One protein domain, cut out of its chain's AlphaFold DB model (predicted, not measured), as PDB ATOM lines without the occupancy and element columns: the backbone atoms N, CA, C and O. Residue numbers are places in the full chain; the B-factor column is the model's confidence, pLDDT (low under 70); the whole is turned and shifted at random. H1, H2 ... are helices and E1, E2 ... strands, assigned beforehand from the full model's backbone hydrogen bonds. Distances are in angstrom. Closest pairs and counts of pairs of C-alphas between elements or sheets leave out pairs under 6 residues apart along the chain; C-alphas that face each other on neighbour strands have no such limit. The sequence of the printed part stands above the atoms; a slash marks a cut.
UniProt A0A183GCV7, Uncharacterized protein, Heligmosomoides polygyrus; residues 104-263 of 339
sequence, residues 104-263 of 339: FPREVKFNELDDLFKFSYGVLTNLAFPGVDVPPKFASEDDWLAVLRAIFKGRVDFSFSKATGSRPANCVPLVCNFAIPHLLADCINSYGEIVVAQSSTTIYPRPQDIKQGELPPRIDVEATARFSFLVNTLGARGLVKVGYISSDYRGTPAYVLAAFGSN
ATOM      1  N   PHE A 104      18.448 -18.819  62.436       62.31
ATOM      2  CA  PHE A 104      19.058 -17.493  62.324       62.31
ATOM      3  C   PHE A 104      20.029 -17.223  63.484       62.31
ATOM      4  O   PHE A 104      19.604 -17.170  64.642       62.31
ATOM      5  N   PRO A 105      21.331 -17.028  63.207       68.62
ATOM      6  CA  PRO A 105      22.292 -16.640  64.231       68.62
ATOM      7  C   PRO A 105      22.140 -15.158  64.606       68.62
ATOM      8  O   PRO A 105      22.110 -14.296  63.727       68.62
ATOM      9  N   ARG A 106      22.152 -14.848  65.907       73.62
ATOM     10  CA  ARG A 106      22.355 -13.484  66.428       73.62
ATOM     11  C   ARG A 106      23.711 -13.401  67.112       73.62
ATOM     12  O   ARG A 106      23.922 -14.085  68.106       73.62
ATOM     13  N   GLU A 107      24.603 -12.550  66.623       72.56
ATOM     14  CA  GLU A 107      25.878 -12.301  67.302       72.56
ATOM     15  C   GLU A 107      25.648 -11.673  68.686       72.56
ATOM     16  O   GLU A 107      24.892 -10.708  68.819       72.56
ATOM     17  N   VAL A 108      26.293 -12.240  69.706       72.50
ATOM     18  CA  VAL A 108      26.245 -11.772  71.095       72.50
ATOM     19  C   VAL A 108      27.641 -11.337  71.513       72.50
ATOM     20  O   VAL A 108      28.586 -12.130  71.472       72.50
ATOM     21  N   LYS A 109      27.770 -10.075  71.931       75.56
ATOM     22  CA  LYS A 109      29.044  -9.528  72.411       75.56
ATOM     23  C   LYS A 109      29.246  -9.900  73.872       75.56
ATOM     24  O   LYS A 109      28.315  -9.813  74.666       75.56
ATOM     25  N   PHE A 110      30.469 -10.247  74.267       72.62
ATOM     26  CA  PHE A 110      30.727 -10.658  75.656       72.62
ATOM     27  C   PHE A 110      30.535  -9.533  76.677       72.62
ATOM     28  O   PHE A 110      30.265  -9.818  77.837       72.62
ATOM     29  N   ASN A 111      30.638  -8.277  76.239       73.00
ATOM     30  CA  ASN A 111      30.419  -7.097  77.067       73.00
ATOM     31  C   ASN A 111      28.974  -6.573  77.041       73.00
ATOM     32  O   ASN A 111      28.702  -5.517  77.600       73.00
ATOM     33  N   GLU A 112      28.043  -7.272  76.386       73.81
ATOM     34  CA  GLU A 112      26.663  -6.797  76.213       73.81
ATOM     35  C   GLU A 112      25.929  -6.581  77.547       73.81
ATOM     36  O   GLU A 112      25.080  -5.700  77.643       73.81
ATOM     37  N   LEU A 113      26.281  -7.350  78.580       74.94
ATOM     38  CA  LEU A 113      25.688  -7.255  79.916       74.94
ATOM     39  C   LEU A 113      26.582  -6.525  80.931       74.94
ATOM     40  O   LEU A 113      26.240  -6.484  82.110       74.94
ATOM     41  N   ASP A 114      27.698  -5.925  80.507       78.56
ATOM     42  CA  ASP A 114      28.657  -5.301  81.428       78.56
ATOM     43  C   ASP A 114      28.036  -4.186  82.262       78.56
ATOM     44  O   ASP A 114      28.262  -4.129  83.467       78.56
ATOM     45  N   ASP A 115      27.232  -3.320  81.646       74.94
ATOM     46  CA  ASP A 115      26.589  -2.213  82.353       74.94
ATOM     47  C   ASP A 115      25.612  -2.732  83.416       74.94
ATOM     48  O   ASP A 115      25.574  -2.217  84.534       74.94
ATOM     49  N   LEU A 116      24.877  -3.807  83.107       75.19
ATOM     50  CA  LEU A 116      24.006  -4.489  84.065       75.19
ATOM     51  C   LEU A 116      24.821  -5.122  85.198       75.19
ATOM     52  O   LEU A 116      24.446  -5.011  86.365       75.19
ATOM     53  N   PHE A 117      25.936  -5.776  84.874       81.88
ATOM     54  CA  PHE A 117      26.803  -6.411  85.860       81.88
ATOM     55  C   PHE A 117      27.429  -5.378  86.800       81.88
ATOM     56  O   PHE A 117      27.338  -5.559  88.015       81.88
ATOM     57  N   LYS A 118      27.954  -4.267  86.274       77.00
ATOM     58  CA  LYS A 118      28.476  -3.139  87.066       77.00
ATOM     59  C   LYS A 118      27.405  -2.526  87.952       77.00
ATOM     60  O   LYS A 118      27.608  -2.358  89.152       77.00
ATOM     61  N   PHE A 119      26.235  -2.254  87.378       72.38
ATOM     62  CA  PHE A 119      25.104  -1.727  88.131       72.38
ATOM     63  C   PHE A 119      24.710  -2.666  89.278       72.38
ATOM     64  O   PHE A 119      24.561  -2.227  90.417       72.38
ATOM     65  N   SER A 120      24.600  -3.971  89.004       75.31
ATOM     66  CA  SER A 120      24.266  -4.968  90.024       75.31
ATOM     67  C   SER A 120      25.321  -5.048  91.128       75.31
ATOM     68  O   SER A 120      24.955  -5.123  92.298       75.31
ATOM     69  N   TYR A 121      26.610  -4.960  90.787       84.44
ATOM     70  CA  TYR A 121      27.692  -4.926  91.766       84.44
ATOM     71  C   TYR A 121      27.551  -3.722  92.695       84.44
ATOM     72  O   TYR A 121      27.524  -3.894  93.914       84.44
ATOM     73  N   GLY A 122      27.378  -2.521  92.135       74.94
ATOM     74  CA  GLY A 122      27.233  -1.294  92.916       74.94
ATOM     75  C   GLY A 122      26.023  -1.334  93.849       74.94
ATOM     76  O   GLY A 122      26.142  -1.013  95.027       74.94
ATOM     77  N   VAL A 123      24.863  -1.794  93.370       76.06
ATOM     78  CA  VAL A 123      23.662  -1.924  94.213       76.06
ATOM     79  C   VAL A 123      23.884  -2.934  95.341       76.06
ATOM     80  O   VAL A 123      23.626  -2.627  96.503       76.06
ATOM     81  N   LEU A 124      24.376  -4.132  95.023       78.31
ATOM     82  CA  LEU A 124      24.515  -5.212  96.002       78.31
ATOM     83  C   LEU A 124      25.583  -4.915  97.057       78.31
ATOM     84  O   LEU A 124      25.384  -5.216  98.233       78.31
ATOM     85  N   THR A 125      26.696  -4.306  96.659       83.81
ATOM     86  CA  THR A 125      27.770  -3.947  97.588       83.81
ATOM     87  C   THR A 125      27.395  -2.755  98.458       83.81
ATOM     88  O   THR A 125      27.612  -2.834  99.662       83.81
ATOM     89  N   ASN A 126      26.718  -1.734  97.921       78.25
ATOM     90  CA  ASN A 126      26.195  -0.626  98.730       78.25
ATOM     91  C   ASN A 126      25.174  -1.094  99.778       78.25
ATOM     92  O   ASN A 126      25.134  -0.557 100.883       78.25
ATOM     93  N   LEU A 127      24.362  -2.107  99.454       75.94
ATOM     94  CA  LEU A 127      23.427  -2.710 100.410       75.94
ATOM     95  C   LEU A 127      24.138  -3.570 101.466       75.94
ATOM     96  O   LEU A 127      23.737  -3.582 102.627       75.94
ATOM     97  N   ALA A 128      25.181  -4.309 101.084       78.06
ATOM     98  CA  ALA A 128      25.894  -5.206 101.994       78.06
ATOM     99  C   ALA A 128      26.932  -4.499 102.880       78.06
ATOM    100  O   ALA A 128      27.210  -4.961 103.991       78.06
ATOM    101  N   PHE A 129      27.509  -3.409 102.388       85.69
ATOM    102  CA  PHE A 129      28.623  -2.682 102.988       85.69
ATOM    103  C   PHE A 129      28.339  -1.170 102.940       85.69
ATOM    104  O   PHE A 129      29.017  -0.425 102.238       85.69
ATOM    105  N   PRO A 130      27.301  -0.689 103.647       84.81
ATOM    106  CA  PRO A 130      26.900   0.708 103.567       84.81
ATOM    107  C   PRO A 130      27.995   1.626 104.125       84.81
ATOM    108  O   PRO A 130      28.366   1.527 105.293       84.81
ATOM    109  N   GLY A 131      28.490   2.538 103.285       82.06
ATOM    110  CA  GLY A 131      29.456   3.569 103.680       82.06
ATOM    111  C   GLY A 131      30.867   3.057 103.985       82.06
ATOM    112  O   GLY A 131      31.660   3.808 104.549       82.06
ATOM    113  N   VAL A 132      31.183   1.808 103.636       87.56
ATOM    114  CA  VAL A 132      32.519   1.223 103.807       87.56
ATOM    115  C   VAL A 132      32.953   0.503 102.539       87.56
ATOM    116  O   VAL A 132      32.127  -0.042 101.808       87.56
ATOM    117  N   ASP A 133      34.261   0.475 102.298       89.94
ATOM    118  CA  ASP A 133      34.820  -0.250 101.164       89.94
ATOM    119  C   ASP A 133      34.564  -1.756 101.287       89.94
ATOM    120  O   ASP A 133      34.560  -2.335 102.382       89.94
ATOM    121  N   VAL A 134      34.371  -2.408 100.138       90.62
ATOM    122  CA  VAL A 134      34.175  -3.858 100.063       90.62
ATOM    123  C   VAL A 134      35.439  -4.560 100.576       90.62
ATOM    124  O   VAL A 134      36.522  -4.342 100.028       90.62
ATOM    125  N   PRO A 135      35.343  -5.421 101.608       91.06
ATOM    126  CA  PRO A 135      36.522  -6.084 102.151       91.06
ATOM    127  C   PRO A 135      37.255  -6.938 101.096       91.06
ATOM    128  O   PRO A 135      36.582  -7.653 100.353       91.06
ATOM    129  N   PRO A 136      38.605  -7.003 101.098       89.75
ATOM    130  CA  PRO A 136      39.396  -7.675 100.049       89.75
ATOM    131  C   PRO A 136      39.117  -9.173  99.851       89.75
ATOM    132  O   PRO A 136      39.482  -9.759  98.838       89.75
ATOM    133  N   LYS A 137      38.495  -9.821 100.842       90.62
ATOM    134  CA  LYS A 137      38.072 -11.228 100.763       90.62
ATOM    135  C   LYS A 137      36.852 -11.450  99.859       90.62
ATOM    136  O   LYS A 137      36.560 -12.590  99.510       90.62
ATOM    137  N   PHE A 138      36.113 -10.391  99.537       93.31
ATOM    138  CA  PHE A 138      34.985 -10.417  98.611       93.31
ATOM    139  C   PHE A 138      35.435  -9.986  97.218       93.31
ATOM    140  O   PHE A 138      36.488  -9.372  97.063       93.31
ATOM    141  N   ALA A 139      34.649 -10.343  96.203       93.12
ATOM    142  CA  ALA A 139      34.953  -9.964  94.827       93.12
ATOM    143  C   ALA A 139      35.033  -8.441  94.682       93.12
ATOM    144  O   ALA A 139      34.150  -7.735  95.169       93.12
ATOM    145  N   SER A 140      36.064  -7.972  93.978       94.56
ATOM    146  CA  SER A 140      36.098  -6.619  93.421       94.56
ATOM    147  C   SER A 140      35.103  -6.481  92.255       94.56
ATOM    148  O   SER A 140      34.554  -7.480  91.782       94.56
ATOM    149  N   GLU A 141      34.882  -5.260  91.750       93.56
ATOM    150  CA  GLU A 141      34.060  -5.055  90.543       93.56
ATOM    151  C   GLU A 141      34.644  -5.815  89.340       93.56
ATOM    152  O   GLU A 141      33.908  -6.441  88.577       93.56
ATOM    153  N   ASP A 142      35.971  -5.819  89.205       92.00
ATOM    154  CA  ASP A 142      36.658  -6.515  88.118       92.00
ATOM    155  C   ASP A 142      36.506  -8.037  88.232       92.00
ATOM    156  O   ASP A 142      36.206  -8.695  87.232       92.00
ATOM    157  N   ASP A 143      36.627  -8.596  89.443       92.81
ATOM    158  CA  ASP A 143      36.367 -10.020  89.694       92.81
ATOM    159  C   ASP A 143      34.910 -10.374  89.361       92.81
ATOM    160  O   ASP A 143      34.633 -11.382  88.706       92.81
ATOM    161  N   TRP A 144      33.972  -9.527  89.795       92.44
ATOM    162  CA  TRP A 144      32.541  -9.691  89.551       92.44
ATOM    163  C   TRP A 144      32.225  -9.736  88.057       92.44
ATOM    164  O   TRP A 144      31.538 -10.647  87.586       92.44
ATOM    165  N   LEU A 145      32.776  -8.788  87.297       91.25
ATOM    166  CA  LEU A 145      32.631  -8.732  85.848       91.25
ATOM    167  C   LEU A 145      33.297  -9.918  85.161       91.25
ATOM    168  O   LEU A 145      32.696 -10.512  84.268       91.25
ATOM    169  N   ALA A 146      34.518 -10.279  85.557       89.88
ATOM    170  CA  ALA A 146      35.249 -11.386  84.954       89.88
ATOM    171  C   ALA A 146      34.481 -12.708  85.095       89.88
ATOM    172  O   ALA A 146      34.288 -13.419  84.103       89.88
ATOM    173  N   VAL A 147      33.976 -13.000  86.298       91.69
ATOM    174  CA  VAL A 147      33.204 -14.217  86.577       91.69
ATOM    175  C   VAL A 147      31.881 -14.216  85.805       91.69
ATOM    176  O   VAL A 147      31.587 -15.185  85.102       91.69
ATOM    177  N   LEU A 148      31.100 -13.130  85.851       90.69
ATOM    178  CA  LEU A 148      29.808 -13.068  85.152       90.69
ATOM    179  C   LEU A 148      29.946 -13.095  83.627       90.69
ATOM    180  O   LEU A 148      29.152 -13.766  82.965       90.69
ATOM    181  N   ARG A 149      30.971 -12.450  83.053       89.38
ATOM    182  CA  ARG A 149      31.282 -12.549  81.617       89.38
ATOM    183  C   ARG A 149      31.622 -13.978  81.218       89.38
ATOM    184  O   ARG A 149      31.167 -14.436  80.174       89.38
ATOM    185  N   ALA A 150      32.402 -14.692  82.030       89.31
ATOM    186  CA  ALA A 150      32.747 -16.078  81.740       89.31
ATOM    187  C   ALA A 150      31.521 -17.000  81.807       89.31
ATOM    188  O   ALA A 150      31.324 -17.823  80.913       89.31
ATOM    189  N   ILE A 151      30.654 -16.813  82.808       90.06
ATOM    190  CA  ILE A 151      29.383 -17.539  82.930       90.06
ATOM    191  C   ILE A 151      28.471 -17.248  81.730       90.06
ATOM    192  O   ILE A 151      27.944 -18.170  81.103       90.06
ATOM    193  N   PHE A 152      28.314 -15.971  81.376       87.50
ATOM    194  CA  PHE A 152      27.521 -15.532  80.232       87.50
ATOM    195  C   PHE A 152      28.044 -16.116  78.916       87.50
ATOM    196  O   PHE A 152      27.279 -16.684  78.133       87.50
ATOM    197  N   LYS A 153      29.362 -16.063  78.707       88.06
ATOM    198  CA  LYS A 153      30.017 -16.680  77.556       88.06
ATOM    199  C   LYS A 153      29.770 -18.186  77.509       88.06
ATOM    200  O   LYS A 153      29.396 -18.693  76.456       88.06
ATOM    201  N   GLY A 154      29.908 -18.888  78.635       87.81
ATOM    202  CA  GLY A 154      29.618 -20.320  78.718       87.81
ATOM    203  C   GLY A 154      28.173 -20.653  78.335       87.81
ATOM    204  O   GLY A 154      27.927 -21.632  77.632       87.81
ATOM    205  N   ARG A 155      27.205 -19.801  78.707       86.94
ATOM    206  CA  ARG A 155      25.798 -19.941  78.292       86.94
ATOM    207  C   ARG A 155      25.596 -19.746  76.789       86.94
ATOM    208  O   ARG A 155      24.880 -20.539  76.169       86.94
ATOM    209  N   VAL A 156      26.220 -18.728  76.204       85.75
ATOM    210  CA  VAL A 156      26.160 -18.455  74.759       85.75
ATOM    211  C   VAL A 156      26.816 -19.585  73.962       85.75
ATOM    212  O   VAL A 156      26.198 -20.115  73.039       85.75
ATOM    213  N   ASP A 157      28.017 -20.014  74.355       86.38
ATOM    214  CA  ASP A 157      28.763 -21.100  73.705       86.38
ATOM    215  C   ASP A 157      28.009 -22.431  73.776       86.38
ATOM    216  O   ASP A 157      27.942 -23.164  72.784       86.38
ATOM    217  N   PHE A 158      27.413 -22.741  74.931       86.62
ATOM    218  CA  PHE A 158      26.589 -23.930  75.109       86.62
ATOM    219  C   PHE A 158      25.363 -23.901  74.196       86.62
ATOM    220  O   PHE A 158      25.110 -24.864  73.471       86.62
ATOM    221  N   SER A 159      24.631 -22.785  74.186       82.19
ATOM    222  CA  SER A 159      23.426 -22.624  73.364       82.19
ATOM    223  C   SER A 159      23.748 -22.711  71.870       82.19
ATOM    224  O   SER A 159      23.046 -23.395  71.127       82.19
ATOM    225  N   PHE A 160      24.852 -22.099  71.437       83.38
ATOM    226  CA  PHE A 160      25.351 -22.203  70.068       83.38
ATOM    227  C   PHE A 160      25.734 -23.634  69.693       83.38
ATOM    228  O   PHE A 160      25.305 -24.137  68.652       83.38
ATOM    229  N   SER A 161      26.523 -24.298  70.543       84.56
ATOM    230  CA  SER A 161      26.984 -25.668  70.297       84.56
ATOM    231  C   SER A 161      25.809 -26.627  70.176       84.56
ATOM    232  O   SER A 161      25.803 -27.505  69.318       84.56
ATOM    233  N   LYS A 162      24.782 -26.422  71.001       82.38
ATOM    234  CA  LYS A 162      23.556 -27.213  70.986       82.38
ATOM    235  C   LYS A 162      22.719 -26.958  69.727       82.38
ATOM    236  O   LYS A 162      22.251 -27.910  69.111       82.38
ATOM    237  N   ALA A 163      22.581 -25.700  69.302       76.44
ATOM    238  CA  ALA A 163      21.798 -25.331  68.121       76.44
ATOM    239  C   ALA A 163      22.457 -25.742  66.789       76.44
ATOM    240  O   ALA A 163      21.754 -26.049  65.819       76.44
ATOM    241  N   THR A 164      23.794 -25.734  66.724       77.94
ATOM    242  CA  THR A 164      24.570 -25.931  65.482       77.94
ATOM    243  C   THR A 164      25.311 -27.266  65.399       77.94
ATOM    244  O   THR A 164      25.798 -27.618  64.328       77.94
ATOM    245  N   GLY A 165      25.454 -27.995  66.510       80.56
ATOM    246  CA  GLY A 165      26.322 -29.174  66.601       80.56
ATOM    247  C   GLY A 165      27.823 -28.857  66.538       80.56
ATOM    248  O   GLY A 165      28.639 -29.774  66.569       80.56
ATOM    249  N   SER A 166      28.207 -27.576  66.456       79.94
ATOM    250  CA  SER A 166      29.591 -27.129  66.275       79.94
ATOM    251  C   SER A 166      30.114 -26.428  67.523       79.94
ATOM    252  O   SER A 166      29.452 -25.553  68.075       79.94
ATOM    253  N   ARG A 167      31.331 -26.772  67.960       80.00
ATOM    254  CA  ARG A 167      31.965 -26.108  69.107       80.00
ATOM    255  C   ARG A 167      32.661 -24.810  68.675       80.00
ATOM    256  O   ARG A 167      33.422 -24.842  67.709       80.00
ATOM    257  N   PRO A 168      32.474 -23.692  69.398       81.25
ATOM    258  CA  PRO A 168      33.258 -22.477  69.189       81.25
ATOM    259  C   PRO A 168      34.750 -22.722  69.446       81.25
ATOM    260  O   PRO A 168      35.106 -23.470  70.357       81.25
ATOM    261  N   ALA A 169      35.626 -22.043  68.698       74.06
ATOM    262  CA  ALA A 169      37.084 -22.215  68.793       74.06
ATOM    263  C   ALA A 169      37.659 -21.921  70.195       74.06
ATOM    264  O   ALA A 169      38.647 -22.521  70.597       74.06
ATOM    265  N   ASN A 170      37.005 -21.039  70.953       78.38
ATOM    266  CA  ASN A 170      37.417 -20.586  72.285       78.38
ATOM    267  C   ASN A 170      36.333 -20.890  73.330       78.38
ATOM    268  O   ASN A 170      35.968 -20.028  74.126       78.38
ATOM    269  N   CYS A 171      35.750 -22.087  73.271       80.75
ATOM    270  CA  CYS A 171      34.637 -22.495  74.126       80.75
ATOM    271  C   CYS A 171      34.964 -22.355  75.626       80.75
ATOM    272  O   CYS A 171      35.988 -22.858  76.090       80.75
ATOM    273  N   VAL A 172      34.074 -21.711  76.385       83.62
ATOM    274  CA  VAL A 172      34.069 -21.748  77.854       83.62
ATOM    275  C   VAL A 172      33.004 -22.755  78.300       83.62
ATOM    276  O   VAL A 172      31.873 -22.685  77.817       83.62
ATOM    277  N   PRO A 173      33.326 -23.713  79.190       82.12
ATOM    278  CA  PRO A 173      32.347 -24.691  79.645       82.12
ATOM    279  C   PRO A 173      31.193 -24.011  80.391       82.12
ATOM    280  O   PRO A 173      31.395 -23.064  81.152       82.12
ATOM    281  N   LEU A 174      29.974 -24.522  80.194       83.12
ATOM    282  CA  LEU A 174      28.813 -24.078  80.957       83.12
ATOM    283  C   LEU A 174      28.999 -24.451  82.430       83.12
ATOM    284  O   LEU A 174      29.097 -25.633  82.763       83.12
ATOM    285  N   VAL A 175      29.012 -23.454  83.312       80.88
ATOM    286  CA  VAL A 175      29.114 -23.683  84.755       80.88
ATOM    287  C   VAL A 175      27.710 -23.874  85.335       80.88
ATOM    288  O   VAL A 175      27.044 -22.921  85.740       80.88
ATOM    289  N   CYS A 176      27.234 -25.119  85.339       70.00
ATOM    290  CA  CYS A 176      25.986 -25.488  86.006       70.00
ATOM    291  C   CYS A 176      26.173 -25.477  87.533       70.00
ATOM    292  O   CYS A 176      27.253 -25.792  88.030       70.00
ATOM    293  N   ASN A 177      25.115 -25.149  88.280       77.44
ATOM    294  CA  ASN A 177      25.088 -25.130  89.755       77.44
ATOM    295  C   ASN A 177      25.973 -24.071  90.435       77.44
ATOM    296  O   ASN A 177      26.140 -24.096  91.654       77.44
ATOM    297  N   PHE A 178      26.497 -23.105  89.683       83.81
ATOM    298  CA  PHE A 178      27.168 -21.953  90.272       83.81
ATOM    299  C   PHE A 178      26.138 -20.948  90.791       83.81
ATOM    300  O   PHE A 178      25.278 -20.489  90.036       83.81
ATOM    301  N   ALA A 179      26.205 -20.648  92.088       83.88
ATOM    302  CA  ALA A 179      25.286 -19.735  92.749       83.88
ATOM    303  C   ALA A 179      25.512 -18.303  92.255       83.88
ATOM    304  O   ALA A 179      26.598 -17.746  92.397       83.88
ATOM    305  N   ILE A 180      24.464 -17.696  91.712       87.06
ATOM    306  CA  ILE A 180      24.458 -16.304  91.259       87.06
ATOM    307  C   ILE A 180      23.165 -15.623  91.722       87.06
ATOM    308  O   ILE A 180      22.182 -16.310  92.005       87.06
ATOM    309  N   PRO A 181      23.105 -14.283  91.808       81.38
ATOM    310  CA  PRO A 181      21.843 -13.595  92.070       81.38
ATOM    311  C   PRO A 181      20.776 -13.983  91.037       81.38
ATOM    312  O   PRO A 181      21.031 -13.941  89.835       81.38
ATOM    313  N   HIS A 182      19.577 -14.348  91.495       74.56
ATOM    314  CA  HIS A 182      18.513 -14.918  90.658       74.56
ATOM    315  C   HIS A 182      18.164 -14.054  89.441       74.56
ATOM    316  O   HIS A 182      18.038 -14.587  88.346       74.56
ATOM    317  N   LEU A 183      18.110 -12.728  89.602       70.44
ATOM    318  CA  LEU A 183      17.856 -11.798  88.494       70.44
ATOM    319  C   LEU A 183      18.936 -11.869  87.403       70.44
ATOM    320  O   LEU A 183      18.626 -11.822  86.214       70.44
ATOM    321  N   LEU A 184      20.205 -12.014  87.797       77.38
ATOM    322  CA  LEU A 184      21.308 -12.194  86.852       77.38
ATOM    323  C   LEU A 184      21.254 -13.581  86.210       77.38
ATOM    324  O   LEU A 184      21.519 -13.706  85.016       77.38
ATOM    325  N   ALA A 185      20.853 -14.602  86.973       75.94
ATOM    326  CA  ALA A 185      20.621 -15.943  86.449       75.94
ATOM    327  C   ALA A 185      19.564 -15.939  85.349       75.94
ATOM    328  O   ALA A 185      19.816 -16.458  84.269       75.94
ATOM    329  N   ASP A 186      18.414 -15.321  85.600       70.44
ATOM    330  CA  ASP A 186      17.305 -15.256  84.650       70.44
ATOM    331  C   ASP A 186      17.701 -14.474  83.395       70.44
ATOM    332  O   ASP A 186      17.443 -14.920  82.273       70.44
ATOM    333  N   CYS A 187      18.412 -13.356  83.572       72.44
ATOM    334  CA  CYS A 187      18.953 -12.576  82.466       72.44
ATOM    335  C   CYS A 187      19.899 -13.419  81.597       72.44
ATOM    336  O   CYS A 187      19.665 -13.562  80.399       72.44
ATOM    337  N   ILE A 188      20.906 -14.069  82.187       80.56
ATOM    338  CA  ILE A 188      21.859 -14.902  81.439       80.56
ATOM    339  C   ILE A 188      21.156 -16.108  80.798       80.56
ATOM    340  O   ILE A 188      21.350 -16.383  79.615       80.56
ATOM    341  N   ASN A 189      20.301 -16.812  81.546       75.38
ATOM    342  CA  ASN A 189      19.575 -17.994  81.073       75.38
ATOM    343  C   ASN A 189      18.727 -17.703  79.842       75.38
ATOM    344  O   ASN A 189      18.548 -18.578  78.987       75.38
ATOM    345  N   SER A 190      18.248 -16.468  79.728       69.62
ATOM    346  CA  SER A 190      17.421 -16.077  78.605       69.62
ATOM    347  C   SER A 190      18.164 -15.856  77.282       69.62
ATOM    348  O   SER A 190      17.518 -15.785  76.237       69.62
ATOM    349  N   TYR A 191      19.501 -15.903  77.282       72.06
ATOM    350  CA  TYR A 191      20.315 -16.077  76.074       72.06
ATOM    351  C   TYR A 191      20.393 -17.564  75.697       72.06
ATOM    352  O   TYR A 191      21.421 -18.222  75.861       72.06
ATOM    353  N   GLY A 192      19.266 -18.102  75.229       67.56
ATOM    354  CA  GLY A 192      19.121 -19.477  74.746       67.56
ATOM    355  C   GLY A 192      18.588 -19.548  73.313       67.56
ATOM    356  O   GLY A 192      18.482 -18.538  72.622       67.56
ATOM    357  N   GLU A 193      18.250 -20.757  72.867       63.62
ATOM    358  CA  GLU A 193      17.520 -20.975  71.614       63.62
ATOM    359  C   GLU A 193      16.072 -20.481  71.757       63.62
ATOM    360  O   GLU A 193      15.396 -20.802  72.738       63.62
ATOM    361  N   ILE A 194      15.608 -19.692  70.788       61.53
ATOM    362  CA  ILE A 194      14.272 -19.098  70.766       61.53
ATOM    363  C   ILE A 194      13.544 -19.591  69.527       61.53
ATOM    364  O   ILE A 194      14.003 -19.390  68.404       61.53
ATOM    365  N   VAL A 195      12.373 -20.181  69.735       57.28
ATOM    366  CA  VAL A 195      11.462 -20.547  68.651       57.28
ATOM    367  C   VAL A 195      10.481 -19.395  68.457       57.28
ATOM    368  O   VAL A 195       9.653 -19.124  69.328       57.28
ATOM    369  N   VAL A 196      10.586 -18.686  67.334       50.50
ATOM    370  CA  VAL A 196       9.648 -17.614  66.975       50.50
ATOM    371  C   VAL A 196       8.396 -18.264  66.372       50.50
ATOM    372  O   VAL A 196       8.490 -19.090  65.465       50.50
ATOM    373  N   ALA A 197       7.229 -17.941  66.935       49.22
ATOM    374  CA  ALA A 197       5.969 -18.666  66.747       49.22
ATOM    375  C   ALA A 197       5.579 -18.961  65.276       49.22
ATOM    376  O   ALA A 197       5.858 -18.182  64.363       49.22
ATOM    377  N   GLN A 198       4.902 -20.108  65.090       43.53
ATOM    378  CA  GLN A 198       4.249 -20.649  63.875       43.53
ATOM    379  C   GLN A 198       5.091 -20.824  62.597       43.53
ATOM    380  O   GLN A 198       4.636 -21.467  61.659       43.53
ATOM    381  N   SER A 199       6.322 -20.324  62.553       42.47
ATOM    382  CA  SER A 199       7.104 -20.196  61.315       42.47
ATOM    383  C   SER A 199       8.360 -21.063  61.285       42.47
ATOM    384  O   SER A 199       9.266 -20.818  60.488       42.47
ATOM    385  N   SER A 200       8.443 -22.088  62.142       54.31
ATOM    386  CA  SER A 200       9.588 -23.014  62.234       54.31
ATOM    387  C   SER A 200      10.947 -22.310  62.431       54.31
ATOM    388  O   SER A 200      12.007 -22.901  62.265       54.31
ATOM    389  N   THR A 201      10.932 -21.030  62.797       50.81
ATOM    390  CA  THR A 201      12.115 -20.184  62.793       50.81
ATOM    391  C   THR A 201      12.767 -20.190  64.165       50.81
ATOM    392  O   THR A 201      12.162 -19.800  65.164       50.81
ATOM    393  N   THR A 202      14.024 -20.611  64.196       61.12
ATOM    394  CA  THR A 202      14.828 -20.705  65.407       61.12
ATOM    395  C   THR A 202      15.890 -19.617  65.397       61.12
ATOM    396  O   THR A 202      16.757 -19.603  64.524       61.12
ATOM    397  N   ILE A 203      15.884 -18.746  66.400       66.00
ATOM    398  CA  ILE A 203      16.983 -17.814  66.659       66.00
ATOM    399  C   ILE A 203      17.889 -18.432  67.717       66.00
ATOM    400  O   ILE A 203      17.419 -18.895  68.755       66.00
ATOM    401  N   TYR A 204      19.194 -18.426  67.472       68.00
ATOM    402  CA  TYR A 204      20.177 -18.912  68.435       68.00
ATOM    403  C   TYR A 204      21.310 -17.896  68.610       68.00
ATOM    404  O   TYR A 204      21.665 -17.187  67.659       68.00
ATOM    405  N   PRO A 205      21.887 -17.790  69.819       75.12
ATOM    406  CA  PRO A 205      22.997 -16.887  70.050       75.12
ATOM    407  C   PRO A 205      24.244 -17.439  69.355       75.12
ATOM    408  O   PRO A 205      24.563 -18.622  69.458       75.12
ATOM    409  N   ARG A 206      24.948 -16.574  68.633       79.25
ATOM    410  CA  ARG A 206      26.245 -16.838  68.021       79.25
ATOM    411  C   ARG A 206      27.317 -16.121  68.848       79.25
ATOM    412  O   ARG A 206      27.213 -14.903  69.006       79.25
ATOM    413  N   PRO A 207      28.331 -16.834  69.366       81.44
ATOM    414  CA  PRO A 207      29.456 -16.204  70.039       81.44
ATOM    415  C   PRO A 207      30.157 -15.240  69.085       81.44
ATOM    416  O   PRO A 207      30.272 -15.530  67.893       81.44
ATOM    417  N   GLN A 208      30.634 -14.114  69.609       76.00
ATOM    418  CA  GLN A 208      31.478 -13.204  68.846       76.00
ATOM    419  C   GLN A 208      32.722 -13.945  68.328       76.00
ATOM    420  O   GLN A 208      33.386 -14.661  69.084       76.00
ATOM    421  N   ASP A 209      33.036 -13.762  67.044       71.75
ATOM    422  CA  ASP A 209      34.256 -14.311  66.458       71.75
ATOM    423  C   ASP A 209      35.459 -13.633  67.135       71.75
ATOM    424  O   ASP A 209      35.610 -12.409  67.106       71.75
ATOM    425  N   ILE A 210      36.308 -14.428  67.782       67.88
ATOM    426  CA  ILE A 210      37.515 -13.925  68.442       67.88
ATOM    427  C   ILE A 210      38.604 -13.758  67.382       67.88
ATOM    428  O   ILE A 210      38.805 -14.641  66.541       67.88
ATOM    429  N   LYS A 211      39.306 -12.620  67.404       66.62
ATOM    430  CA  LYS A 211      40.423 -12.389  66.480       66.62
ATOM    431  C   LYS A 211      41.513 -13.427  66.745       66.62
ATOM    432  O   LYS A 211      41.803 -13.749  67.895       66.62
ATOM    433  N   GLN A 212      42.133 -13.949  65.686       54.19
ATOM    434  CA  GLN A 212      43.262 -14.875  65.820       54.19
ATOM    435  C   GLN A 212      44.320 -14.294  66.774       54.19
ATOM    436  O   GLN A 212      44.821 -13.196  66.544       54.19
ATOM    437  N   GLY A 213      44.642 -15.037  67.839       56.09
ATOM    438  CA  GLY A 213      45.647 -14.665  68.842       56.09
ATOM    439  C   GLY A 213      45.097 -14.120  70.167       56.09
ATOM    440  O   GLY A 213      45.852 -14.046  71.134       56.09
ATOM    441  N   GLU A 214      43.806 -13.789  70.263       61.72
ATOM    442  CA  GLU A 214      43.189 -13.409  71.540       61.72
ATOM    443  C   GLU A 214      42.925 -14.655  72.405       61.72
ATOM    444  O   GLU A 214      42.260 -15.610  71.987       61.72
ATOM    445  N   LEU A 215      43.474 -14.648  73.624       59.44
ATOM    446  CA  LEU A 215      43.257 -15.712  74.601       59.44
ATOM    447  C   LEU A 215      41.786 -15.721  75.045       59.44
ATOM    448  O   LEU A 215      41.207 -14.651  75.256       59.44
ATOM    449  N   PRO A 216      41.175 -16.905  75.237       62.50
ATOM    450  CA  PRO A 216      39.843 -16.982  75.815       62.50
ATOM    451  C   PRO A 216      39.847 -16.320  77.201       62.50
ATOM    452  O   PRO A 216      40.852 -16.422  77.917       62.50
ATOM    453  N   PRO A 217      38.740 -15.673  77.609       64.25
ATOM    454  CA  PRO A 217      38.618 -15.162  78.965       64.25
ATOM    455  C   PRO A 217      38.842 -16.319  79.942       64.25
ATOM    456  O   PRO A 217      38.119 -17.318  79.919       64.25
ATOM    457  N   ARG A 218      39.903 -16.217  80.747       64.62
ATOM    458  CA  ARG A 218      40.234 -17.215  81.763       64.62
ATOM    459  C   ARG A 218      39.400 -16.939  83.003       64.62
ATOM    460  O   ARG A 218      39.339 -15.805  83.468       64.62
ATOM    461  N   ILE A 219      38.784 -17.990  83.528       68.06
ATOM    462  CA  ILE A 219      38.163 -17.948  84.846       68.06
ATOM    463  C   ILE A 219      39.298 -18.037  85.859       68.06
ATOM    464  O   ILE A 219      39.934 -19.083  85.986       68.06
ATOM    465  N   ASP A 220      39.575 -16.929  86.536       81.19
ATOM    466  CA  ASP A 220      40.456 -16.944  87.694       81.19
ATOM    467  C   ASP A 220      39.753 -17.673  88.851       81.19
ATOM    468  O   ASP A 220      38.613 -17.366  89.223       81.19
ATOM    469  N   VAL A 221      40.432 -18.685  89.391       84.69
ATOM    470  CA  VAL A 221      39.933 -19.508  90.496       84.69
ATOM    471  C   VAL A 221      39.754 -18.649  91.746       84.69
ATOM    472  O   VAL A 221      38.763 -18.811  92.459       84.69
ATOM    473  N   GLU A 222      40.654 -17.692  91.982       88.75
ATOM    474  CA  GLU A 222      40.557 -16.790  93.129       88.75
ATOM    475  C   GLU A 222      39.376 -15.830  92.985       88.75
ATOM    476  O   GLU A 222      38.564 -15.722  93.907       88.75
ATOM    477  N   ALA A 223      39.214 -15.203  91.815       89.44
ATOM    478  CA  ALA A 223      38.051 -14.366  91.515       89.44
ATOM    479  C   ALA A 223      36.731 -15.137  91.697       89.44
ATOM    480  O   ALA A 223      35.776 -14.622  92.278       89.44
ATOM    481  N   THR A 224      36.692 -16.405  91.280       90.25
ATOM    482  CA  THR A 224      35.519 -17.282  91.435       90.25
ATOM    483  C   THR A 224      35.208 -17.574  92.905       90.25
ATOM    484  O   THR A 224      34.041 -17.558  93.313       90.25
ATOM    485  N   ALA A 225      36.236 -17.804  93.725       91.31
ATOM    486  CA  ALA A 225      36.078 -17.999  95.161       91.31
ATOM    487  C   ALA A 225      35.577 -16.717  95.847       91.31
ATOM    488  O   ALA A 225      34.578 -16.759  96.569       91.31
ATOM    489  N   ARG A 226      36.202 -15.564  95.564       93.12
ATOM    490  CA  ARG A 226      35.794 -14.246  96.085       93.12
ATOM    491  C   ARG A 226      34.359 -13.882  95.682       93.12
ATOM    492  O   ARG A 226      33.590 -13.390  96.513       93.12
ATOM    493  N   PHE A 227      33.968 -14.185  94.444       94.12
ATOM    494  CA  PHE A 227      32.596 -14.027  93.954       94.12
ATOM    495  C   PHE A 227      31.619 -14.891  94.754       94.12
ATOM    496  O   PHE A 227      30.602 -14.399  95.244       94.12
ATOM    497  N   SER A 228      31.953 -16.169  94.938       92.31
ATOM    498  CA  SER A 228      31.114 -17.115  95.679       92.31
ATOM    499  C   SER A 228      30.922 -16.672  97.131       92.31
ATOM    500  O   SER A 228      29.805 -16.715  97.646       92.31
ATOM    501  N   PHE A 229      31.977 -16.173  97.784       92.06
ATOM    502  CA  PHE A 229      31.879 -15.603  99.129       92.06
ATOM    503  C   PHE A 229      30.914 -14.418  99.190       92.06
ATOM    504  O   PHE A 229      30.115 -14.334 100.129       92.06
ATOM    505  N   LEU A 230      30.956 -13.525  98.199       92.31
ATOM    506  CA  LEU A 230      30.057 -12.376  98.136       92.31
ATOM    507  C   LEU A 230      28.600 -12.821  97.954       92.31
ATOM    508  O   LEU A 230      27.752 -12.449  98.763       92.31
ATOM    509  N   VAL A 231      28.307 -13.667  96.961       89.94
ATOM    510  CA  VAL A 231      26.937 -14.147  96.696       89.94
ATOM    511  C   VAL A 231      26.364 -14.921  97.880       89.94
ATOM    512  O   VAL A 231      25.225 -14.670  98.275       89.94
ATOM    513  N   ASN A 232      27.151 -15.799  98.505       88.31
ATOM    514  CA  ASN A 232      26.712 -16.543  99.687       88.31
ATOM    515  C   ASN A 232      26.429 -15.616 100.874       88.31
ATOM    516  O   ASN A 232      25.452 -15.815 101.590       88.31
ATOM    517  N   THR A 233      27.240 -14.571 101.063       86.25
ATOM    518  CA  THR A 233      27.016 -13.581 102.128       86.25
ATOM    519  C   THR A 233      25.748 -12.767 101.876       86.25
ATOM    520  O   THR A 233      24.960 -12.559 102.797       86.25
ATOM    521  N   LEU A 234      25.516 -12.339 100.633       78.00
ATOM    522  CA  LEU A 234      24.288 -11.648 100.235       78.00
ATOM    523  C   LEU A 234      23.054 -12.540 100.443       78.00
ATOM    524  O   LEU A 234      22.040 -12.072 100.960       78.00
ATOM    525  N   GLY A 235      23.152 -13.823 100.082       77.25
ATOM    526  CA  GLY A 235      22.085 -14.807 100.265       77.25
ATOM    527  C   GLY A 235      21.782 -15.083 101.738       77.25
ATOM    528  O   GLY A 235      20.625 -15.035 102.144       77.25
ATOM    529  N   ALA A 236      22.814 -15.277 102.565       80.25
ATOM    530  CA  ALA A 236      22.668 -15.492 104.007       80.25
ATOM    531  C   ALA A 236      22.035 -14.292 104.732       80.25
ATOM    532  O   ALA A 236      21.372 -14.460 105.751       80.25
ATOM    533  N   ARG A 237      22.212 -13.079 104.194       75.44
ATOM    534  CA  ARG A 237      21.581 -11.848 104.695       75.44
ATOM    535  C   ARG A 237      20.178 -11.599 104.133       75.44
ATOM    536  O   ARG A 237      19.580 -10.580 104.462       75.44
ATOM    537  N   GLY A 238      19.666 -12.473 103.265       77.75
ATOM    538  CA  GLY A 238      18.366 -12.295 102.615       77.75
ATOM    539  C   GLY A 238      18.316 -11.135 101.614       77.75
ATOM    540  O   GLY A 238      17.230 -10.721 101.223       77.75
ATOM    541  N   LEU A 239      19.470 -10.610 101.190       72.25
ATOM    542  CA  LEU A 239      19.555  -9.486 100.247       72.25
ATOM    543  C   LEU A 239      19.358  -9.932  98.797       72.25
ATOM    544  O   LEU A 239      18.955  -9.141  97.948       72.25
ATOM    545  N   VAL A 240      19.649 -11.200  98.504       75.81
ATOM    546  CA  VAL A 240      19.426 -11.796  97.187       75.81
ATOM    547  C   VAL A 240      18.825 -13.182  97.326       75.81
ATOM    548  O   VAL A 240      19.217 -13.974  98.182       75.81
ATOM    549  N   LYS A 241      17.918 -13.510  96.408       78.06
ATOM    550  CA  LYS A 241      17.581 -14.901  96.114       78.06
ATOM    551  C   LYS A 241      18.674 -15.476  95.216       78.06
ATOM    552  O   LYS A 241      19.055 -14.839  94.233       78.06
ATOM    553  N   VAL A 242      19.165 -16.667  95.541       75.31
ATOM    554  CA  VAL A 242      20.136 -17.377  94.702       75.31
ATOM    555  C   VAL A 242      19.402 -18.069  93.553       75.31
ATOM    556  O   VAL A 242      18.351 -18.679  93.748       75.31
ATOM    557  N   GLY A 243      19.952 -17.944  92.353       76.19
ATOM    558  CA  GLY A 243      19.572 -18.693  91.166       76.19
ATOM    559  C   GLY A 243      20.781 -19.393  90.555       76.19
ATOM    560  O   GLY A 243      21.911 -19.260  91.029       76.19
ATOM    561  N   TYR A 244      20.524 -20.140  89.486       82.06
ATOM    562  CA  TYR A 244      21.522 -20.968  88.822       82.06
ATOM    563  C   TYR A 244      21.379 -20.867  87.311       82.06
ATOM    564  O   TYR A 244      20.284 -20.656  86.780       82.06
ATOM    565  N   ILE A 245      22.493 -21.065  86.615       82.62
ATOM    566  CA  ILE A 245      22.461 -21.232  85.170       82.62
ATOM    567  C   ILE A 245      21.845 -22.586  84.838       82.62
ATOM    568  O   ILE A 245      22.274 -23.624  85.340       82.62
ATOM    569  N   SER A 246      20.819 -22.552  83.996       73.50
ATOM    570  CA  SER A 246      20.088 -23.727  83.555       73.50
ATOM    571  C   SER A 246      20.680 -24.271  82.256       73.50
ATOM    572  O   SER A 246      21.071 -23.518  81.362       73.50
ATOM    573  N   SER A 247      20.691 -25.593  82.116       69.19
ATOM    574  CA  SER A 247      20.922 -26.280  80.840       69.19
ATOM    575  C   SER A 247      19.700 -26.241  79.910       69.19
ATOM    576  O   SER A 247      19.811 -26.588  78.727       69.19
ATOM    577  N   ASP A 248      18.543 -25.815  80.424       63.12
ATOM    578  CA  ASP A 248      17.265 -25.860  79.721       63.12
ATOM    579  C   ASP A 248      17.038 -24.631  78.830       63.12
ATOM    580  O   ASP A 248      17.563 -23.528  79.035       63.12
ATOM    581  N   TYR A 249      16.229 -24.846  77.791       52.34
ATOM    582  CA  TYR A 249      15.847 -23.863  76.782       52.34
ATOM    583  C   TYR A 249      14.677 -22.995  77.255       52.34
ATOM    584  O   TYR A 249      13.550 -23.150  76.791       52.34
ATOM    585  N   ARG A 250      14.899 -22.095  78.211       48.25
ATOM    586  CA  ARG A 250      13.856 -21.143  78.624       48.25
ATOM    587  C   ARG A 250      14.349 -19.718  78.431       48.25
ATOM    588  O   ARG A 250      14.787 -19.064  79.368       48.25
ATOM    589  N   GLY A 251      14.327 -19.269  77.177       45.31
ATOM    590  CA  GLY A 251      14.752 -17.931  76.771       45.31
ATOM    591  C   GLY A 251      13.619 -17.071  76.238       45.31
ATOM    592  O   GLY A 251      13.659 -16.643  75.096       45.31
ATOM    593  N   THR A 252      12.600 -16.816  77.052       44.81
ATOM    594  CA  THR A 252      11.513 -15.883  76.708       44.81
ATOM    595  C   THR A 252      11.750 -14.429  77.182       44.81
ATOM    596  O   THR A 252      11.310 -13.525  76.476       44.81
ATOM    597  N   PRO A 253      12.454 -14.133  78.302       41.47
ATOM    598  CA  PRO A 253      12.538 -12.751  78.821       41.47
ATOM    599  C   PRO A 253      13.598 -11.795  78.217       41.47
ATOM    600  O   PRO A 253      13.265 -10.637  77.966       41.47
ATOM    601  N   ALA A 254      14.860 -12.190  77.956       36.62
ATOM    602  CA  ALA A 254      15.886 -11.204  77.545       36.62
ATOM    603  C   ALA A 254      15.740 -10.658  76.135       36.62
ATOM    604  O   ALA A 254      16.252  -9.574  75.905       36.62
ATOM    605  N   TYR A 255      15.068 -11.317  75.186       37.56
ATOM    606  CA  TYR A 255      14.884 -10.680  73.874       37.56
ATOM    607  C   TYR A 255      13.837  -9.568  73.912       37.56
ATOM    608  O   TYR A 255      13.939  -8.630  73.131       37.56
ATOM    609  N   VAL A 256      12.894  -9.605  74.864       39.66
ATOM    610  CA  VAL A 256      12.037  -8.449  75.157       39.66
ATOM    611  C   VAL A 256      12.924  -7.292  75.630       39.66
ATOM    612  O   VAL A 256      12.897  -6.220  75.035       39.66
ATOM    613  N   LEU A 257      13.819  -7.534  76.594       35.97
ATOM    614  CA  LEU A 257      14.750  -6.524  77.123       35.97
ATOM    615  C   LEU A 257      15.839  -6.074  76.121       35.97
ATOM    616  O   LEU A 257      16.202  -4.903  76.093       35.97
ATOM    617  N   ALA A 258      16.333  -6.960  75.255       33.22
ATOM    618  CA  ALA A 258      17.334  -6.661  74.229       33.22
ATOM    619  C   ALA A 258      16.715  -5.972  73.001       33.22
ATOM    620  O   ALA A 258      17.361  -5.123  72.386       33.22
ATOM    621  N   ALA A 259      15.445  -6.256  72.680       34.47
ATOM    622  CA  ALA A 259      14.672  -5.458  71.731       34.47
ATOM    623  C   ALA A 259      14.489  -4.020  72.251       34.47
ATOM    624  O   ALA A 259      14.675  -3.081  71.475       34.47
ATOM    625  N   PHE A 260      14.254  -3.834  73.560       34.66
ATOM    626  CA  PHE A 260      14.246  -2.514  74.210       34.66
ATOM    627  C   PHE A 260      15.620  -1.819  74.192       34.66
ATOM    628  O   PHE A 260      15.692  -0.618  73.946       34.66
ATOM    629  N   GLY A 261      16.722  -2.553  74.380       33.16
ATOM    630  CA  GLY A 261      18.080  -1.987  74.349       33.16
ATOM    631  C   GLY A 261      18.520  -1.463  72.974       33.16
ATOM    632  O   GLY A 261      19.405  -0.613  72.889       33.16
ATOM    633  N   SER A 262      17.885  -1.929  71.894       33.19
ATOM    634  CA  SER A 262      18.213  -1.517  70.522       33.19
ATOM    635  C   SER A 262      17.521  -0.227  70.059       33.19
ATOM    636  O   SER A 262      17.936   0.342  69.053       33.19
ATOM    637  N   ASN A 263      16.524   0.274  70.800       30.30
ATOM    638  CA  ASN A 263      15.813   1.514  70.485       30.30
ATOM    639  C   ASN A 263      15.466   2.286  71.770       30.30
ATOM    640  O   ASN A 263      14.492   1.970  72.442       30.30
TER     641      ASN A 263
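Overview. This is residues 104 to 263 of the 339 residues of an uncharacterized protein of Heligmosomoides polygyrus (UniProt A0A183GCV7). A small, staggered sheet of three strands, E1, E3 and E2, packs beside the last part of one long helix, H2, and the helices H1 and H4 pack on the first part of that helix, with H4 about perpendicular to it. H3 packs loosely on H2 between these two ends, H5 lies near H3, and long links join many of the parts. The printed part has 160 residues, with five named helices and three named strands in the order E1 H1 H2 H3 E2 E3 H4 H5. The sheet is mixed and the class is mostly helix. The whole is compact, with a radius of gyration of the C-alphas of 16.3 A and spans of 52 by 37 by 30 A.

Along the chain. In the sheet, E1 is residues 104 to 108, beginning at C-alpha 104 (19.058, -17.493, 62.324), E3 is residues 201 to 207, 19.2 A long, and E2 is residues 194 to 196. H2, residues 141 to 164, is the longest helix at 34.0 A, from C-alpha 141 (34.060, -5.055, 90.543). H1, residues 114 to 128, measures 20.8 A and H4, residues 221 to 236, measures 22.3 A. H3 is residues 182 to 189, and H5 is residues 254 to 261, ending at C-alpha 261 (18.080, -1.987, 74.349).

Arrangement. E3 is the inner strand. E1 is parallel to it, with N 106 and O 204 3.0 A apart, within hydrogen-bond range. E2 and E3 form an antiparallel hairpin, with N 194 and O 203 2.8 A apart, also within range. The pairing is staggered: E3 pairs with E2 over residues 201 to 203 and with E1 over 203 to 207. H2 is on the sheet at a height of 6.3 A, over none of its strands; its closest C-alphas to E3 are those of Phe 160 and Arg 206, 5.8 A. H2 is the hub, touching three helices. With residues 141 to 149 it touches H1 at a steep tilt of 46 degrees, opposite ways, closest at the C-alphas of Phe 117 and Leu 145, 6.3 A. It touches H4 about perpendicular, at 81 degrees, closest at the C-alphas of Asp 143 and Ala 223, 5.0 A. H2 and H3 only just touch, with 3 pairs of C-alphas within 8 A, closest at Phe 152 and Ile 188, 5.8 A. H5 is close to H3 but not clearly touching, with the C-alphas of Cys 187 and Ala 254 6.0 A apart. In H1, H2, H3, H4 and H5 every O i to N i+4 pair is within hydrogen-bond range.

Size, cuts and confidence. The two C-alphas farthest apart, those of Val 132 and Ser 199, are 53.9 A from each other. The printed part has no cut. The links H1 to H2, H2 to H3, E3 to H4 and H4 to H5 are long; residues 180 to 181 pair antiparallel with 242 to 243. Mean pLDDT of the printed part is 74.3, and 43 residues are under 70, among them 192 to 204, 210 to 219 and 247 to 263.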